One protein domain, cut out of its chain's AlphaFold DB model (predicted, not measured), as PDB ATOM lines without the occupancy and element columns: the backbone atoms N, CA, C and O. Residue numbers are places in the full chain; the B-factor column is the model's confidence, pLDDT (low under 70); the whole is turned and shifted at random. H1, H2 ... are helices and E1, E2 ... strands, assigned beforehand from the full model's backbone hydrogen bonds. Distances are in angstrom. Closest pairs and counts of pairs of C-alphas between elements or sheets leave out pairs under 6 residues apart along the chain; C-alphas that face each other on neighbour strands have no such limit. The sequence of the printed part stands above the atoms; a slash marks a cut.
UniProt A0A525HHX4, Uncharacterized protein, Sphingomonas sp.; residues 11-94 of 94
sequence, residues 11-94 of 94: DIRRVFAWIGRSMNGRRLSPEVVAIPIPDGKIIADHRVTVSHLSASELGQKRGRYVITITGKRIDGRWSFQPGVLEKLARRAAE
ATOM      1  N   ASP A  11      99.336  68.821 105.207       89.62
ATOM      2  CA  ASP A  11     100.618  68.579 105.862       89.62
ATOM      3  C   ASP A  11     101.812  69.040 105.010       89.62
ATOM      4  O   ASP A  11     102.738  69.666 105.525       89.62
ATOM      5  N   ILE A  12     101.774  68.819 103.692       90.62
ATOM      6  CA  ILE A  12     102.831  69.281 102.780       90.62
ATOM      7  C   ILE A  12     102.774  70.801 102.610       90.62
ATOM      8  O   ILE A  12     103.811  71.468 102.626       90.62
ATOM      9  N   ARG A  13     101.567  71.374 102.518       93.69
ATOM     10  CA  ARG A  13     101.378  72.831 102.459       93.69
ATOM     11  C   ARG A  13     101.943  73.521 103.705       93.69
ATOM     12  O   ARG A  13     102.578  74.564 103.573       93.69
ATOM     13  N   ARG A  14     101.828  72.911 104.892       93.38
ATOM     14  CA  ARG A  14     102.472  73.407 106.127       93.38
ATOM     15  C   ARG A  14     103.995  73.403 106.043       93.38
ATOM     16  O   ARG A  14     104.625  74.344 106.525       93.38
ATOM     17  N   VAL A  15     104.595  72.388 105.415       93.00
ATOM     18  CA  VAL A  15     106.044  72.370 105.164       93.00
ATOM     19  C   VAL A  15     106.438  73.518 104.233       93.00
ATOM     20  O   VAL A  15     107.377  74.251 104.539       93.00
ATOM     21  N   PHE A  16     105.696  73.741 103.144       94.81
ATOM     22  CA  PHE A  16     105.941  74.880 102.252       94.81
ATOM     23  C   PHE A  16     105.808  76.223 102.977       94.81
ATOM     24  O   PHE A  16     106.688  77.070 102.832       94.81
ATOM     25  N   ALA A  17     104.777  76.394 103.807       94.44
ATOM     26  CA  ALA A  17     104.570  77.603 104.600       94.44
ATOM     27  C   ALA A  17     105.738  77.857 105.563       94.44
ATOM     28  O   ALA A  17     106.213  78.985 105.696       94.44
ATOM     29  N   TRP A  18     106.244  76.806 106.215       93.88
ATOM     30  CA  TRP A  18     107.406  76.907 107.096       93.88
ATOM     31  C   TRP A  18     108.667  77.342 106.336       93.88
ATOM     32  O   TRP A  18     109.381  78.237 106.797       93.88
ATOM     33  N   ILE A  19     108.913  76.772 105.149       93.00
ATOM     34  CA  ILE A  19     110.030  77.178 104.282       93.00
ATOM     35  C   ILE A  19     109.858  78.643 103.869       93.00
ATOM     36  O   ILE A  19     110.790  79.428 104.020       93.00
ATOM     37  N   GLY A  20     108.669  79.042 103.410       93.62
ATOM     38  CA  GLY A  20     108.393  80.409 102.962       93.62
ATOM     39  C   GLY A  20     108.583  81.450 104.064       93.62
ATOM     40  O   GLY A  20     109.196  82.493 103.832       93.62
ATOM     41  N   ARG A  21     108.163  81.140 105.295       92.25
ATOM     42  CA  ARG A  21     108.436  81.982 106.473       92.25
ATOM     43  C   ARG A  21     109.930  82.061 106.782       92.25
ATOM     44  O   ARG A  21     110.434  83.143 107.067       92.25
ATOM     45  N   SER A  22     110.647  80.944 106.663       90.88
ATOM     46  CA  SER A  22     112.100  80.886 106.883       90.88
ATOM     47  C   SER A  22     112.887  81.658 105.820       90.88
ATOM     48  O   SER A  22     113.959  82.187 106.104       90.88
ATOM     49  N   MET A  23     112.342  81.792 104.606       91.12
ATOM     50  CA  MET A  23     112.916  82.647 103.565       91.12
ATOM     51  C   MET A  23     112.862  84.134 103.937       91.12
ATOM     52  O   MET A  23     113.683  84.901 103.439       91.12
ATOM     53  N   ASN A  24     111.926  84.559 104.797       87.81
ATOM     54  CA  ASN A  24     111.778  85.942 105.270       87.81
ATOM     55  C   ASN A  24     111.849  86.980 104.124       87.81
ATOM     56  O   ASN A  24     112.632  87.930 104.154       87.81
ATOM     57  N   GLY A  25     111.117  86.717 103.035       84.62
ATOM     58  CA  GLY A  25     111.094  87.538 101.818       84.62
ATOM     59  C   GLY A  25     112.269  87.334 100.847       84.62
ATOM     60  O   GLY A  25     112.160  87.708  99.678       84.62
ATOM     61  N   ARG A  26     113.359  86.683 101.266       89.31
ATOM     62  CA  ARG A  26     114.554  86.411 100.442       89.31
ATOM     63  C   ARG A  26     114.316  85.271  99.450       89.31
ATOM     64  O   ARG A  26     113.245  84.671  99.424       89.31
ATOM     65  N   ARG A  27     115.291  84.997  98.578       89.50
ATOM     66  CA  ARG A  27     115.270  83.831  97.674       89.50
ATOM     67  C   ARG A  27     115.552  82.540  98.434       89.50
ATOM     68  O   ARG A  27     116.237  82.562  99.453       89.50
ATOM     69  N   LEU A  28     115.048  81.426  97.912       89.69
ATOM     70  CA  LEU A  28     115.323  80.109  98.464       89.69
ATOM     71  C   LEU A  28     116.805  79.771  98.261       89.69
ATOM     72  O   LEU A  28     117.278  79.644  97.128       89.69
ATOM     73  N   SER A  29     117.525  79.605  99.366       88.56
ATOM     74  CA  SER A  29     118.930  79.203  99.387       88.56
ATOM     75  C   SER A  29     119.131  77.955 100.255       88.56
ATOM     76  O   SER A  29     118.291  77.653 101.109       88.56
ATOM     77  N   PRO A  30     120.246  77.223 100.076       87.38
ATOM     78  CA  PRO A  30     120.558  76.052 100.894       87.38
ATOM     79  C   PRO A  30     120.607  76.367 102.393       87.38
ATOM     80  O   PRO A  30     120.209  75.542 103.205       87.38
ATOM     81  N   GLU A  31     121.033  77.575 102.764       87.62
ATOM     82  CA  GLU A  31     121.109  78.026 104.158       87.62
ATOM     83  C   GLU A  31     119.732  78.108 104.826       87.62
ATOM     84  O   GLU A  31     119.593  77.736 105.987       87.62
ATOM     85  N   VAL A  32     118.698  78.532 104.086       86.19
ATOM     86  CA  VAL A  32     117.319  78.608 104.601       86.19
ATOM     87  C   VAL A  32     116.796  77.224 104.986       86.19
ATOM     88  O   VAL A  32     116.055  77.090 105.957       86.19
ATOM     89  N   VAL A  33     117.178  76.189 104.234       85.06
ATOM     90  CA  VAL A  33     116.713  74.812 104.459       85.06
ATOM     91  C   VAL A  33     117.656  73.982 105.329       85.06
ATOM     92  O   VAL A  33     117.265  72.916 105.785       85.06
ATOM     93  N   ALA A  34     118.876  74.462 105.579       82.69
ATOM     94  CA  ALA A  34     119.845  73.805 106.457       82.69
ATOM     95  C   ALA A  34     119.476  73.916 107.947       82.69
ATOM     96  O   ALA A  34     120.103  73.276 108.790       82.69
ATOM     97  N   ILE A  35     118.470  74.730 108.280       79.50
ATOM     98  CA  ILE A  35     117.999  74.912 109.648       79.50
ATOM     99  C   ILE A  35     117.359  73.598 110.128       79.50
ATOM    100  O   ILE A  35     116.395  73.135 109.512       79.50
ATOM    101  N   PRO A  36     117.849  72.995 111.228       80.00
ATOM    102  CA  PRO A  36     117.262  71.775 111.759       80.00
ATOM    103  C   PRO A  36     115.821  72.030 112.207       80.00
ATOM    104  O   PRO A  36     115.541  72.948 112.981       80.00
ATOM    105  N   ILE A  37     114.903  71.193 111.725       87.69
ATOM    106  CA  ILE A  37     113.488  71.219 112.094       87.69
ATOM    107  C   ILE A  37     113.298  70.204 113.228       87.69
ATOM    108  O   ILE A  37     113.528  69.015 112.999       87.69
ATOM    109  N   PRO A  38     112.891  70.624 114.441       88.19
ATOM    110  CA  PRO A  38     112.600  69.682 115.514       88.19
ATOM    111  C   PRO A  38     111.497  68.697 115.110       88.19
ATOM    112  O   PRO A  38     110.526  69.079 114.448       88.19
ATOM    113  N   ASP A  39     111.624  67.446 115.548       88.88
ATOM    114  CA  ASP A  39     110.599  66.424 115.336       88.88
ATOM    115  C   ASP A  39     109.248  66.918 115.888       88.88
ATOM    116  O   ASP A  39     109.177  67.546 116.946       88.88
ATOM    117  N   GLY A  40     108.162  66.700 115.145       88.31
ATOM    118  CA  GLY A  40     106.829  67.158 115.539       88.31
ATOM    119  C   GLY A  40     106.544  68.646 115.293       88.31
ATOM    120  O   GLY A  40     105.401  69.070 115.459       88.31
ATOM    121  N   LYS A  41     107.537  69.461 114.895       90.06
ATOM    122  CA  LYS A  41     107.379  70.926 114.811       90.06
ATOM    123  C   LYS A  41     106.398  71.385 113.734       90.06
ATOM    124  O   LYS A  41     105.675  72.355 113.959       90.06
ATOM    125  N   ILE A  42     106.423  70.750 112.562       89.94
ATOM    126  CA  ILE A  42     105.553  71.099 111.423       89.94
ATOM    127  C   ILE A  42     104.332  70.176 111.384       89.94
ATOM    128  O   ILE A  42     103.204  70.634 111.209       89.94
ATOM    129  N   ILE A  43     104.566  68.877 111.574       89.88
ATOM    130  CA  ILE A  43     103.549  67.828 111.601       89.88
ATOM    131  C   ILE A  43     103.810  67.002 112.862       89.88
ATOM    132  O   ILE A  43     104.912  66.477 113.023       89.88
ATOM    133  N   ALA A  44     102.822  66.901 113.754       90.31
ATOM    134  CA  ALA A  44     102.948  66.170 115.017       90.31
ATOM    135  C   ALA A  44     103.354  64.706 114.775       90.31
ATOM    136  O   ALA A  44     102.837  64.078 113.851       90.31
ATOM    137  N   ASP A  45     104.283  64.178 115.578       90.88
ATOM    138  CA  ASP A  45     104.828  62.811 115.465       90.88
ATOM    139  C   ASP A  45     105.541  62.486 114.136       90.88
ATOM    140  O   ASP A  45     105.722  61.316 113.793       90.88
ATOM    141  N   HIS A  46     105.948  63.503 113.371       91.69
ATOM    142  CA  HIS A  46     106.708  63.318 112.134       91.69
ATOM    143  C   HIS A  46     108.034  64.068 112.189       91.69
ATOM    144  O   HIS A  46     108.137  65.184 112.706       91.69
ATOM    145  N   ARG A  47     109.049  63.462 111.582       93.19
ATOM    146  CA  ARG A  47     110.310  64.112 111.256       93.19
ATOM    147  C   ARG A  47     110.205  64.695 109.856       93.19
ATOM    148  O   ARG A  47     109.891  63.974 108.912       93.19
ATOM    149  N   VAL A  48     110.493  65.986 109.722       92.88
ATOM    150  CA  VAL A  48     110.558  66.667 108.425       92.88
ATOM    151  C   VAL A  48     111.990  67.112 108.192       92.88
ATOM    152  O   VAL A  48     112.563  67.812 109.019       92.88
ATOM    153  N   THR A  49     112.566  66.728 107.059       92.50
ATOM    154  CA  THR A  49     113.882  67.199 106.631       92.50
ATOM    155  C   THR A  49     113.782  67.845 105.263       92.50
ATOM    156  O   THR A  49     113.041  67.396 104.385       92.50
ATOM    157  N   VAL A  50     114.538  68.922 105.079       91.62
ATOM    158  CA  VAL A  50     114.681  69.587 103.790       91.62
ATOM    159  C   VAL A  50     116.164  69.637 103.471       91.62
ATOM    160  O   VAL A  50     116.971  70.078 104.281       91.62
ATOM    161  N   SER A  51     116.548  69.133 102.307       90.56
ATOM    162  CA  SER A  51     117.948  69.068 101.897       90.56
ATOM    163  C   SER A  51     118.114  69.642 100.506       90.56
ATOM    164  O   SER A  51     117.291  69.410  99.622       90.56
ATOM    165  N   HIS A  52     119.195  70.381 100.300       91.38
ATOM    166  CA  HIS A  52     119.603  70.813  98.974       91.38
ATOM    167  C   HIS A  52     120.645  69.836  98.434       91.38
ATOM    168  O   HIS A  52     121.708  69.679  99.025       91.38
ATOM    169  N   LEU A  53     120.337  69.197  97.309       89.06
ATOM    170  CA  LEU A  53     121.282  68.397  96.543       89.06
ATOM    171  C   LEU A  53     121.884  69.292  95.465       89.06
ATOM    172  O   LEU A  53     121.165  69.787  94.587       89.06
ATOM    173  N   SER A  54     123.191  69.527  95.546       85.25
ATOM    174  CA  SER A  54     123.870  70.412  94.607       85.25
ATOM    175  C   SER A  54     123.930  69.815  93.195       85.25
ATOM    176  O   SER A  54     123.825  68.608  92.981       85.25
ATOM    177  N   ALA A  55     124.098  70.688  92.200       83.44
ATOM    178  CA  ALA A  55     124.259  70.291  90.801       83.44
ATOM    179  C   ALA A  55     125.435  69.310  90.616       83.44
ATOM    180  O   ALA A  55     125.300  68.313  89.906       83.44
ATOM    181  N   SER A  56     126.549  69.573  91.311       80.38
ATOM    182  CA  SER A  56     127.767  68.759  91.285       80.38
ATOM    183  C   SER A  56     127.553  67.364  91.869       80.38
ATOM    184  O   SER A  56     127.979  66.390  91.259       80.38
ATOM    185  N   GLU A  57     126.841  67.248  92.994       79.81
ATOM    186  CA  GLU A  57     126.510  65.948  93.602       79.81
ATOM    187  C   GLU A  57     125.577  65.106  92.727       79.81
ATOM    188  O   GLU A  57     125.611  63.881  92.765       79.81
ATOM    189  N   LEU A  58     124.737  65.763  91.925       77.25
ATOM    190  CA  LEU A  58     123.782  65.102  91.040       77.25
ATOM    191  C   LEU A  58     124.330  64.830  89.634       77.25
ATOM    192  O   LEU A  58     123.625  64.209  88.837       77.25
ATOM    193  N   GLY A  59     125.517  65.341  89.286       79.00
ATOM    194  CA  GLY A  59     126.012  65.339  87.904       79.00
ATOM    195  C   GLY A  59     125.067  66.054  86.923       79.00
ATOM    196  O   GLY A  59     125.001  65.702  85.747       79.00
ATOM    197  N   GLN A  60     124.280  67.023  87.403       79.94
ATOM    198  CA  GLN A  60     123.240  67.714  86.631       79.94
ATOM    199  C   GLN A  60     123.565  69.197  86.449       79.94
ATOM    200  O   GLN A  60     124.324  69.786  87.205       79.94
ATOM    201  N   LYS A  61     122.915  69.850  85.477       75.50
ATOM    202  CA  LYS A  61     123.053  71.303  85.252       75.50
ATOM    203  C   LYS A  61     122.473  72.168  86.382       75.50
ATOM    204  O   LYS A  61     122.754  73.361  86.431       75.50
ATOM    205  N   ARG A  62     121.603  71.617  87.237       78.81
ATOM    206  CA  ARG A  62     120.920  72.342  88.323       78.81
ATOM    207  C   ARG A  62     120.742  71.439  89.540       78.81
ATOM    208  O   ARG A  62     120.419  70.263  89.380       78.81
ATOM    209  N   GLY A  63     120.908  72.018  90.728       86.94
ATOM    210  CA  GLY A  63     120.582  71.365  91.994       86.94
ATOM    211  C   GLY A  63     119.075  71.202  92.190       86.94
ATOM    212  O   GLY A  63     118.265  71.762  91.440       86.94
ATOM    213  N   ARG A  64     118.691  70.423  93.199       92.19
ATOM    214  CA  ARG A  64     117.292  70.188  93.578       92.19
ATOM    215  C   ARG A  64     117.141  70.234  95.086       92.19
ATOM    216  O   ARG A  64     118.048  69.859  95.819       92.19
ATOM    217  N   TYR A  65     115.966  70.638  95.536       92.75
ATOM    218  CA  TYR A  65     115.589  70.522  96.936       92.75
ATOM    219  C   TYR A  65     114.792  69.244  97.138       92.75
ATOM    220  O   TYR A  65     113.979  68.872  96.294       92.75
ATOM    221  N   VAL A  66     115.032  68.565  98.248       93.06
ATOM    222  CA  VAL A  66     114.351  67.334  98.622       93.06
ATOM    223  C   VAL A  66     113.696  67.549  99.970       93.06
ATOM    224  O   VAL A  66     114.379  67.888 100.930       93.06
ATOM    225  N   ILE A  67     112.389  67.332 100.031       93.38
ATOM    226  CA  ILE A  67     111.632  67.279 101.278       93.38
ATOM    227  C   ILE A  67     111.407  65.809 101.597       93.38
ATOM    228  O   ILE A  67     110.887  65.076 100.755       93.38
ATOM    229  N   THR A  68     111.793  65.387 102.794       94.19
ATOM    230  CA  THR A  68     111.495  64.051 103.312       94.19
ATOM    231  C   THR A  68     110.654  64.204 104.564       94.19
ATOM    232  O   THR A  68     110.988  64.986 105.453       94.19
ATOM    233  N   ILE A  69     109.551  63.471 104.621       94.19
ATOM    234  CA  ILE A  69     108.693  63.381 105.794       94.19
ATOM    235  C   ILE A  69     108.687  61.921 106.200       94.19
ATOM    236  O   ILE A  69     108.412  61.061 105.369       94.19
ATOM    237  N   THR A  70     108.992  61.662 107.463       92.94
ATOM    238  CA  THR A  70     108.988  60.320 108.033       92.94
ATOM    239  C   THR A  70     108.122  60.317 109.277       92.94
ATOM    240  O   THR A  70     108.370  61.067 110.221       92.94
ATOM    241  N   GLY A  71     107.105  59.464 109.286       90.25
ATOM    242  CA  GLY A  71     106.219  59.266 110.424       90.25
ATOM    243  C   GLY A  71     105.115  58.263 110.112       90.25
ATOM    244  O   GLY A  71     105.039  57.707 109.020       90.25
ATOM    245  N   LYS A  72     104.259  57.989 111.101       85.12
ATOM    246  CA  LYS A  72     103.260  56.911 110.996       85.12
ATOM    247  C   LYS A  72     102.113  57.209 110.028       85.12
ATOM    248  O   LYS A  72     101.516  56.271 109.514       85.12
ATOM    249  N   ARG A  73     101.745  58.484 109.846       85.75
ATOM    250  CA  ARG A  73     100.584  58.877 109.021       85.75
ATOM    251  C   ARG A  73     100.991  59.206 107.595       85.75
ATOM    252  O   ARG A  73     100.239  58.921 106.670       85.75
ATOM    253  N   ILE A  74     102.149  59.838 107.441       87.00
ATOM    254  CA  ILE A  74     102.705  60.249 106.161       87.00
ATOM    255  C   ILE A  74     104.182  59.877 106.167       87.00
ATOM    256  O   ILE A  74     104.941  60.316 107.028       87.00
ATOM    257  N   ASP A  75     104.579  59.104 105.167       92.19
ATOM    258  CA  ASP A  75     105.974  58.847 104.850       92.19
ATOM    259  C   ASP A  75     106.168  59.105 103.359       92.19
ATOM    260  O   ASP A  75     105.378  58.650 102.526       92.19
ATOM    261  N   GLY A  76     107.160  59.919 103.014       92.38
ATOM    262  CA  GLY A  76     107.384  60.265 101.625       92.38
ATOM    263  C   GLY A  76     108.565  61.184 101.395       92.38
ATOM    264  O   GLY A  76     109.061  61.878 102.284       92.38
ATOM    265  N   ARG A  77     109.013  61.183 100.142       94.19
ATOM    266  CA  ARG A  77     110.140  61.976  99.671       94.19
ATOM    267  C   ARG A  77     109.779  62.650  98.359       94.19
ATOM    268  O   ARG A  77     109.469  61.982  97.375       94.19
ATOM    269  N   TRP A  78     109.892  63.972  98.323       93.38
ATOM    270  CA  TRP A  78     109.565  64.781  97.153       93.38
ATOM    271  C   TRP A  78     110.755  65.627  96.729       93.38
ATOM    272  O   TRP A  78     111.447  66.199  97.567       93.38
ATOM    273  N   SER A  79     111.004  65.702  95.420       92.00
ATOM    274  CA  SER A  79     112.109  66.481  94.859       92.00
ATOM    275  C   SER A  79     111.588  67.624  94.002       92.00
ATOM    276  O   SER A  79     110.742  67.439  93.129       92.00
ATOM    277  N   PHE A  80     112.131  68.810  94.234       92.50
ATOM    278  CA  PHE A  80     111.678  70.046  93.631       92.50
ATOM    279  C   PHE A  80     112.830  70.764  92.948       92.50
ATOM    280  O   PHE A  80     113.963  70.806  93.435       92.50
ATOM    281  N   GLN A  81     112.519  71.390  91.818       91.50
ATOM    282  CA  GLN A  81     113.404  72.405  91.268       91.50
ATOM    283  C   GLN A  81     113.373  73.652  92.170       91.50
ATOM    284  O   GLN A  81     112.304  73.978  92.689       91.50
ATOM    285  N   PRO A  82     114.494  74.388  92.307       89.94
ATOM    286  CA  PRO A  82     114.575  75.583  93.150       89.94
ATOM    287  C   PRO A  82     113.441  76.587  92.922       89.94
ATOM    288  O   PRO A  82     112.779  76.988  93.872       89.94
ATOM    289  N   GLY A  83     113.159  76.934  91.661       90.94
ATOM    290  CA  GLY A  83     112.109  77.902  91.330       90.94
ATOM    291  C   GLY A  83     110.691  77.411  91.637       90.94
ATOM    292  O   GLY A  83     109.837  78.211  92.006       90.94
ATOM    293  N   VAL A  84     110.443  76.101  91.530       92.88
ATOM    294  CA  VAL A  84     109.133  75.510  91.853       92.88
ATOM    295  C   VAL A  84     108.914  75.522  93.363       92.88
ATOM    296  O   VAL A  84     107.866  75.975  93.815       92.88
ATOM    297  N   LEU A  85     109.908  75.079  94.143       93.81
ATOM    298  CA  LEU A  85     109.798  75.087  95.601       93.81
ATOM    299  C   LEU A  85     109.679  76.510  96.142       93.81
ATOM    300  O   LEU A  85     108.844  76.752  97.003       93.81
ATOM    301  N   GLU A  86     110.456  77.456  95.611       94.38
ATOM    302  CA  GLU A  86     110.340  78.865  95.986       94.38
ATOM    303  C   GLU A  86     108.927  79.408  95.722       94.38
ATOM    304  O   GLU A  86     108.342  80.030  96.607       94.38
ATOM    305  N   LYS A  87     108.349  79.149  94.540       94.38
ATOM    306  CA  LYS A  87     106.985  79.588  94.204       94.38
ATOM    307  C   LYS A  87     105.950  79.015  95.179       94.38
ATOM    308  O   LYS A  87     105.114  79.764  95.678       94.38
ATOM    309  N   LEU A  88     106.012  77.710  95.452       94.94
ATOM    310  CA  LEU A  88     105.098  77.033  96.380       94.94
ATOM    311  C   LEU A  88     105.264  77.549  97.816       94.94
ATOM    312  O   LEU A  88     104.274  77.834  98.480       94.94
ATOM    313  N   ALA A  89     106.507  77.713  98.273       94.50
ATOM    314  CA  ALA A  89     106.828  78.187  99.614       94.50
ATOM    315  C   ALA A  89     106.355  79.623  99.850       94.50
ATOM    316  O   ALA A  89     105.764  79.901 100.888       94.50
ATOM    317  N   ARG A  90     106.563  80.521  98.876       93.81
ATOM    318  CA  ARG A  90     106.048  81.895  98.949       93.81
ATOM    319  C   ARG A  90     104.529  81.901  99.067       93.81
ATOM    320  O   ARG A  90     104.026  82.451 100.033       93.81
ATOM    321  N   ARG A  91     103.832  81.204  98.163       93.75
ATOM    322  CA  ARG A  91     102.362  81.127  98.176       93.75
ATOM    323  C   ARG A  91     101.787  80.550  99.461       93.75
ATOM    324  O   ARG A  91     100.717  80.951  99.884       93.75
ATOM    325  N   ALA A  92     102.474  79.589 100.067       93.62
ATOM    326  CA  ALA A  92     102.019  78.967 101.304       93.62
ATOM    327  C   ALA A  92     102.260  79.833 102.553       93.62
ATOM    328  O   ALA A  92     101.720  79.528 103.615       93.62
ATOM    329  N   ALA A  93     103.120  80.850 102.460       90.62
ATOM    330  CA  ALA A  93     103.444  81.749 103.564       90.62
ATOM    331  C   ALA A  93     102.642  83.062 103.547       90.62
ATOM    332  O   ALA A  93     102.735  83.802 104.529       90.62
ATOM    333  N   GLU A  94     101.910  83.329 102.459       83.12
ATOM    334  CA  GLU A  94     100.952  84.438 102.315       83.12
ATOM    335  C   GLU A  94      99.705  84.260 103.199       83.12
ATOM    336  O   GLU A  94      99.332  83.102 103.505       83.12
TER     337      GLU A  94
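AT A GLANCE: This is residues 11 to 94 of the 94 residues of an uncharacterized protein of Sphingomonas sp. (UniProt A0A525HHX4). A three-stranded antiparallel sheet forms a wall, with helices H1, H2 and H3 over one face and the other face bare. H1 and H3 cross on that face, short H2 covers part of E1, and residues 56 to 61 of the loop joining E1 to E2 stick out. The printed part has 84 residues with three named helices and three named strands, in the order H1 H2 E1 E2 E3 H3. The sheet's order is E1 - E2 - E3, and the class is mixed, helices and strands. The whole is compact, with a radius of gyration of the C-alphas of 12.4 A and spans of 36 by 27 by 18 A.

IN THESE COORDINATES: H1, residues 11 to 23, begins at C-alpha 11 (100.618, 68.579, 105.862) and is 18.8 A long. H2 is residues 30 to 33. E1, residues 46 to 53, is 21.9 A long and begins at C-alpha 46 (106.708, 63.318, 112.134). E2, residues 64 to 71, is 22.9 A long, and E3, residues 76 to 80, is 13.3 A. H3, residues 82 to 93, is 16.4 A long and ends at C-alpha 93 (103.444, 81.749, 103.564).

HOW THE PARTS SIT: E1, E2 and E3 form a meander, each strand the antiparallel neighbour of the one before. E1 and E2 are a hairpin, with N 49 and O 68 at 2.8 A, within hydrogen-bond range. E2 and E3 are a hairpin too, with N 67 and O 78 at 2.9 A, within that range. H1, H2 and H3 are on the same face of the sheet. H1 lies over E1 and E2 at a height over the sheet of 10.5 A, and on the local plane runs slantwise to E1 at 50 degrees. H2 lies only just over E1, with 3 of its C-alphas falling on it, at a height of 7.6 A. H3 stands up from the sheet, its line rising 45 degrees. H1 and H3 touch, about perpendicular at 82 degrees; their closest C-alphas, those of Gly 20 and Ala 89, are 4.3 A apart. H1 touches H2 with residues 19 to 23 alone; the closest C-alphas, those of Met 23 and Val 32, are 6.1 A apart. H2 and H3 are apart. In H1 and H3 every O i to N i+4 pair is within hydrogen-bond range; H2 is too short for such a pair.

THE WHOLE: The two C-alphas farthest apart, those of Asp 45 and Lys 61, are 36.3 A apart. The printed part has no cut. The link from H2 to E1, residues 34 to 45, is long. The mean pLDDT of the printed part is 89.5, and no printed residue is under 70.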